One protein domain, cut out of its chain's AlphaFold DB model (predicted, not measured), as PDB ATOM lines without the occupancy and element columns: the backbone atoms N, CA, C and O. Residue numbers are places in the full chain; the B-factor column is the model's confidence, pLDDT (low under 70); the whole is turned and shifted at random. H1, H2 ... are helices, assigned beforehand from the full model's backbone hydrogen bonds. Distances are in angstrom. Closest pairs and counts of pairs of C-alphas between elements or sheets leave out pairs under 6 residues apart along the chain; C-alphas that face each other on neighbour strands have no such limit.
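AT A GLANCE: This is residues 143 to 192 of the 347 residues of an uncharacterized protein of Soboliphyme baturini (UniProt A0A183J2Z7). A long helix, H1, and a shorter one, H2, follow each other end to end and meet at a wide-open corner, with a short hook of residues 143 to 148 ahead of H1. The 50 printed residues hold two named helices, H1 then H2, and no named strand: all helix. The whole is extended, with a radius of gyration of the C-alphas of 19.4 A, and spans 59 by 18 by 10 A, only just a rod.

HOW THE PARTS SIT: Past the hook, find H1 at residues 149 to 174; a tight link, Ser 175, leads to H2, residues 176 to 191. The two are close but not clearly touching: their closest C-alphas, of Leu 173 and Ile 179, are 7.0 A apart. They run the same way at a steep tilt of 55 degrees. In H1 and H2 every O i to N i+4 pair is within hydrogen-bond range.

IN THESE COORDINATES: Find C-alpha 149 at (176.918, 129.872, 199.385); from there H1 runs 36.1 A to C-alpha 174. H2 runs 22.9 A, from C-alpha 176 at (147.159, 141.361, 226.401) to C-alpha 191 at (142.767, 130.898, 246.317).

THE WHOLE: The two C-alphas farthest apart, of Thr 148 and Thr 191, are 58.9 A apart. The printed part has no cut. Look at residues 189 to 192 for pLDDT under 70.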
ATOM      1  N   PRO A 143     182.632 126.526 210.286       85.50
ATOM      2  CA  PRO A 143     182.776 127.964 210.091       85.50
ATOM      3  C   PRO A 143     182.223 128.417 208.729       85.50
ATOM      4  O   PRO A 143     182.406 127.716 207.730       85.50
ATOM      5  N   TYR A 144     181.606 129.604 208.678       76.50
ATOM      6  CA  TYR A 144     180.902 130.154 207.506       76.50
ATOM      7  C   TYR A 144     181.734 130.229 206.212       76.50
ATOM      8  O   TYR A 144     181.169 130.213 205.119       76.50
ATOM      9  N   PHE A 145     183.065 130.285 206.314       80.19
ATOM     10  CA  PHE A 145     183.977 130.334 205.165       80.19
ATOM     11  C   PHE A 145     184.219 128.969 204.497       80.19
ATOM     12  O   PHE A 145     184.654 128.921 203.354       80.19
ATOM     13  N   LYS A 146     183.934 127.854 205.191       85.31
ATOM     14  CA  LYS A 146     184.020 126.482 204.639       85.31
ATOM     15  C   LYS A 146     182.679 125.976 204.108       85.31
ATOM     16  O   LYS A 146     182.568 124.813 203.724       85.31
ATOM     17  N   LEU A 147     181.657 126.819 204.185       84.31
ATOM     18  CA  LEU A 147     180.295 126.523 203.791       84.31
ATOM     19  C   LEU A 147     180.079 127.104 202.395       84.31
ATOM     20  O   LEU A 147     180.421 128.265 202.158       84.31
ATOM     21  N   THR A 148     179.541 126.314 201.471       87.56
ATOM     22  CA  THR A 148     179.185 126.853 200.154       87.56
ATOM     23  C   THR A 148     178.079 127.898 200.312       87.56
ATOM     24  O   THR A 148     177.337 127.887 201.295       87.56
ATOM     25  N   VAL A 149     177.954 128.820 199.354       82.69
ATOM     26  CA  VAL A 149     176.918 129.872 199.385       82.69
ATOM     27  C   VAL A 149     175.515 129.268 199.535       82.69
ATOM     28  O   VAL A 149     174.691 129.770 200.294       82.69
ATOM     29  N   GLU A 150     175.272 128.136 198.881       86.75
ATOM     30  CA  GLU A 150     174.010 127.401 198.968       86.75
ATOM     31  C   GLU A 150     173.801 126.739 200.342       86.75
ATOM     32  O   GLU A 150     172.718 126.818 200.925       86.75
ATOM     33  N   GLU A 151     174.846 126.133 200.915       84.12
ATOM     34  CA  GLU A 151     174.781 125.574 202.268       84.12
ATOM     35  C   GLU A 151     174.604 126.667 203.338       84.12
ATOM     36  O   GLU A 151     173.924 126.427 204.340       84.12
ATOM     37  N   ARG A 152     175.166 127.864 203.116       84.94
ATOM     38  CA  ARG A 152     174.992 129.048 203.970       84.94
ATOM     39  C   ARG A 152     173.551 129.524 203.965       84.94
ATOM     40  O   ARG A 152     172.940 129.554 205.030       84.94
ATOM     41  N   ARG A 153     172.978 129.737 202.779       88.31
ATOM     42  CA  ARG A 153     171.572 130.127 202.620       88.31
ATOM     43  C   ARG A 153     170.617 129.141 203.301       88.31
ATOM     44  O   ARG A 153     169.651 129.539 203.935       88.31
ATOM     45  N   ARG A 154     170.902 127.836 203.227       86.00
ATOM     46  CA  ARG A 154     170.075 126.794 203.860       86.00
ATOM     47  C   ARG A 154     170.209 126.738 205.388       86.00
ATOM     48  O   ARG A 154     169.283 126.279 206.064       86.00
ATOM     49  N   LEU A 155     171.364 127.112 205.944       84.94
ATOM     50  CA  LEU A 155     171.512 127.271 207.393       84.94
ATOM     51  C   LEU A 155     170.786 128.526 207.871       84.94
ATOM     52  O   LEU A 155     170.014 128.410 208.819       84.94
ATOM     53  N   GLU A 156     170.962 129.644 207.168       86.94
ATOM     54  CA  GLU A 156     170.279 130.912 207.442       86.94
ATOM     55  C   GLU A 156     168.760 130.727 207.420       86.94
ATOM     56  O   GLU A 156     168.119 130.981 208.426       86.94
ATOM     57  N   GLU A 157     168.185 130.112 206.385       90.88
ATOM     58  CA  GLU A 157     166.734 129.860 206.296       90.88
ATOM     59  C   GLU A 157     166.214 128.914 207.408       90.88
ATOM     60  O   GLU A 157     165.055 128.949 207.833       90.88
ATOM     61  N   ARG A 158     167.054 127.997 207.911       86.62
ATOM     62  CA  ARG A 158     166.676 127.135 209.046       86.62
ATOM     63  C   ARG A 158     166.725 127.896 210.369       86.62
ATOM     64  O   ARG A 158     165.931 127.589 211.258       86.62
ATOM     65  N   GLU A 159     167.681 128.799 210.528       87.12
ATOM     66  CA  GLU A 159     167.796 129.657 211.705       87.12
ATOM     67  C   GLU A 159     166.724 130.743 211.702       87.12
ATOM     68  O   GLU A 159     166.105 130.958 212.737       87.12
ATOM     69  N   GLU A 160     166.398 131.295 210.540       88.38
ATOM     70  CA  GLU A 160     165.304 132.233 210.322       88.38
ATOM     71  C   GLU A 160     163.964 131.622 210.730       88.38
ATOM     72  O   GLU A 160     163.324 132.156 211.625       88.38
ATOM     73  N   ARG A 161     163.614 130.412 210.264       89.25
ATOM     74  CA  ARG A 161     162.394 129.718 210.740       89.25
ATOM     75  C   ARG A 161     162.365 129.469 212.252       89.25
ATOM     76  O   ARG A 161     161.299 129.311 212.848       89.25
ATOM     77  N   ARG A 162     163.529 129.320 212.894       88.62
ATOM     78  CA  ARG A 162     163.592 129.191 214.360       88.62
ATOM     79  C   ARG A 162     163.395 130.543 215.027       88.62
ATOM     80  O   ARG A 162     162.683 130.599 216.022       88.62
ATOM     81  N   ALA A 163     164.007 131.591 214.487       85.56
ATOM     82  CA  ALA A 163     163.851 132.954 214.961       85.56
ATOM     83  C   ALA A 163     162.402 133.430 214.799       85.56
ATOM     84  O   ALA A 163     161.853 133.963 215.749       85.56
ATOM     85  N   GLU A 164     161.759 133.155 213.664       90.44
ATOM     86  CA  GLU A 164     160.337 133.419 213.418       90.44
ATOM     87  C   GLU A 164     159.446 132.717 214.435       90.44
ATOM     88  O   GLU A 164     158.594 133.360 215.031       90.44
ATOM     89  N   ARG A 165     159.686 131.428 214.718       88.81
ATOM     90  CA  ARG A 165     158.936 130.711 215.760       88.81
ATOM     91  C   ARG A 165     159.083 131.370 217.130       88.81
ATOM     92  O   ARG A 165     158.106 131.467 217.854       88.81
ATOM     93  N   ILE A 166     160.298 131.787 217.483       86.06
ATOM     94  CA  ILE A 166     160.562 132.451 218.763       86.06
ATOM     95  C   ILE A 166     159.903 133.833 218.796       86.06
ATOM     96  O   ILE A 166     159.363 134.198 219.830       86.06
ATOM     97  N   ARG A 167     159.936 134.598 217.697       85.31
ATOM     98  CA  ARG A 167     159.240 135.890 217.604       85.31
ATOM     99  C   ARG A 167     157.738 135.698 217.770       85.31
ATOM    100  O   ARG A 167     157.196 136.267 218.699       85.31
ATOM    101  N   ALA A 168     157.130 134.794 217.003       84.19
ATOM    102  CA  ALA A 168     155.709 134.474 217.117       84.19
ATOM    103  C   ALA A 168     155.320 134.020 218.536       84.19
ATOM    104  O   ALA A 168     154.363 134.531 219.095       84.19
ATOM    105  N   GLU A 169     156.101 133.140 219.175       80.00
ATOM    106  CA  GLU A 169     155.851 132.727 220.568       80.00
ATOM    107  C   GLU A 169     155.961 133.905 221.551       80.00
ATOM    108  O   GLU A 169     155.204 133.990 222.517       80.00
ATOM    109  N   ARG A 170     156.903 134.829 221.324       80.50
ATOM    110  CA  ARG A 170     157.022 136.041 222.142       80.50
ATOM    111  C   ARG A 170     155.872 137.008 221.899       80.50
ATOM    112  O   ARG A 170     155.427 137.612 222.868       80.50
ATOM    113  N   ASP A 171     155.398 137.125 220.667       81.19
ATOM    114  CA  ASP A 171     154.262 137.967 220.300       81.19
ATOM    115  C   ASP A 171     152.961 137.407 220.903       81.19
ATOM    116  O   ASP A 171     152.197 138.155 221.513       81.19
ATOM    117  N   ASP A 172     152.770 136.083 220.876       74.50
ATOM    118  CA  ASP A 172     151.655 135.391 221.539       74.50
ATOM    119  C   ASP A 172     151.663 135.624 223.062       74.50
ATOM    120  O   ASP A 172     150.620 135.869 223.667       74.50
ATOM    121  N   LEU A 173     152.840 135.583 223.701       73.56
ATOM    122  CA  LEU A 173     152.995 135.859 225.138       73.56
ATOM    123  C   LEU A 173     152.910 137.354 225.489       73.56
ATOM    124  O   LEU A 173     152.610 137.689 226.636       73.56
ATOM    125  N   ALA A 174     153.191 138.240 224.533       74.00
ATOM    126  CA  ALA A 174     153.042 139.687 224.671       74.00
ATOM    127  C   ALA A 174     151.601 140.157 224.416       74.00
ATOM    128  O   ALA A 174     151.277 141.310 224.712       74.00
ATOM    129  N   SER A 175     150.730 139.278 223.909       85.81
ATOM    130  CA  SER A 175     149.302 139.552 223.795       85.81
ATOM    131  C   SER A 175     148.703 139.875 225.163       85.81
ATOM    132  O   SER A 175     148.925 139.175 226.158       85.81
ATOM    133  N   VAL A 176     147.891 140.932 225.202       77.38
ATOM    134  CA  VAL A 176     147.159 141.361 226.401       77.38
ATOM    135  C   VAL A 176     146.329 140.205 226.969       77.38
ATOM    136  O   VAL A 176     146.282 140.035 228.186       77.38
ATOM    137  N   ASP A 177     145.763 139.349 226.115       82.12
ATOM    138  CA  ASP A 177     144.970 138.192 226.541       82.12
ATOM    139  C   ASP A 177     145.808 137.146 227.290       82.12
ATOM    140  O   ASP A 177     145.392 136.663 228.346       82.12
ATOM    141  N   ALA A 178     147.031 136.864 226.826       79.31
ATOM    142  CA  ALA A 178     147.953 135.951 227.503       79.31
ATOM    143  C   ALA A 178     148.421 136.511 228.861       79.31
ATOM    144  O   ALA A 178     148.522 135.782 229.857       79.31
ATOM    145  N   ILE A 179     148.651 137.825 228.944       83.06
ATOM    146  CA  ILE A 179     148.989 138.510 230.201       83.06
ATOM    147  C   ILE A 179     147.817 138.422 231.189       83.06
ATOM    148  O   ILE A 179     148.000 138.093 232.363       83.06
ATOM    149  N   VAL A 180     146.589 138.659 230.733       88.00
ATOM    150  CA  VAL A 180     145.408 138.583 231.599       88.00
ATOM    151  C   VAL A 180     145.133 137.137 232.040       88.00
ATOM    152  O   VAL A 180     144.806 136.909 233.209       88.00
ATOM    153  N   ASP A 181     145.336 136.141 231.176       85.75
ATOM    154  CA  ASP A 181     145.200 134.723 231.526       85.75
ATOM    155  C   ASP A 181     146.231 134.257 232.551       85.75
ATOM    156  O   ASP A 181     145.882 133.556 233.506       85.75
ATOM    157  N   THR A 182     147.485 134.691 232.433       83.69
ATOM    158  CA  THR A 182     148.512 134.383 233.440       83.69
ATOM    159  C   THR A 182     148.198 135.021 234.798       83.69
ATOM    160  O   THR A 182     148.397 134.382 235.837       83.69
ATOM    161  N   ILE A 183     147.624 136.232 234.826       86.00
ATOM    162  CA  ILE A 183     147.135 136.868 236.063       86.00
ATOM    163  C   ILE A 183     145.961 136.074 236.659       86.00
ATOM    164  O   ILE A 183     145.951 135.812 237.868       86.00
ATOM    165  N   ARG A 184     144.994 135.640 235.837       87.62
ATOM    166  CA  ARG A 184     143.861 134.801 236.279       87.62
ATOM    167  C   ARG A 184     144.338 133.471 236.864       87.62
ATOM    168  O   ARG A 184     143.900 133.097 237.951       87.62
ATOM    169  N   GLN A 185     145.267 132.791 236.192       85.12
ATOM    170  CA  GLN A 185     145.846 131.527 236.658       85.12
ATOM    171  C   GLN A 185     146.585 131.702 237.988       85.12
ATOM    172  O   GLN A 185     146.365 130.930 238.923       85.12
ATOM    173  N   ARG A 186     147.397 132.759 238.129       81.31
ATOM    174  CA  ARG A 186     148.098 133.060 239.387       81.31
ATOM    175  C   ARG A 186     147.108 133.323 240.526       81.31
ATOM    176  O   ARG A 186     147.282 132.794 241.622       81.31
ATOM    177  N   ARG A 187     146.021 134.056 240.267       79.06
ATOM    178  CA  ARG A 187     144.970 134.322 241.263       79.06
ATOM    179  C   ARG A 187     144.228 133.052 241.690       79.06
ATOM    180  O   ARG A 187     143.982 132.884 242.879       79.06
ATOM    181  N   ALA A 188     143.949 132.142 240.756       75.62
ATOM    182  CA  ALA A 188     143.324 130.854 241.055       75.62
ATOM    183  C   ALA A 188     144.210 129.964 241.949       75.62
ATOM    184  O   ALA A 188     143.704 129.334 242.875       75.62
ATOM    185  N   THR A 189     145.535 129.968 241.739       65.19
ATOM    186  CA  THR A 189     146.465 129.203 242.595       65.19
ATOM    187  C   THR A 189     146.549 129.739 244.025       65.19
ATOM    188  O   THR A 189     146.626 128.950 244.963       65.19
ATOM    189  N   VAL A 190     146.453 131.062 244.211       62.19
ATOM    190  CA  VAL A 190     146.464 131.702 245.540       62.19
ATOM    191  C   VAL A 190     145.180 131.402 246.322       62.19
ATOM    192  O   VAL A 190     145.224 131.264 247.540       62.19
ATOM    193  N   THR A 191     144.039 131.232 245.648       56.28
ATOM    194  CA  THR A 191     142.767 130.898 246.317       56.28
ATOM    195  C   THR A 191     142.639 129.427 246.723       56.28
ATOM    196  O   THR A 191     141.806 129.112 247.567       56.28
ATOM    197  N   THR A 192     143.448 128.521 246.162       54.66
ATOM    198  CA  THR A 192     143.435 127.084 246.512       54.66
ATOM    199  C   THR A 192     144.417 126.698 247.620       54.66
ATOM    200  O   THR A 192     144.377 125.568 248.093       54.66
TER     201      THR A 192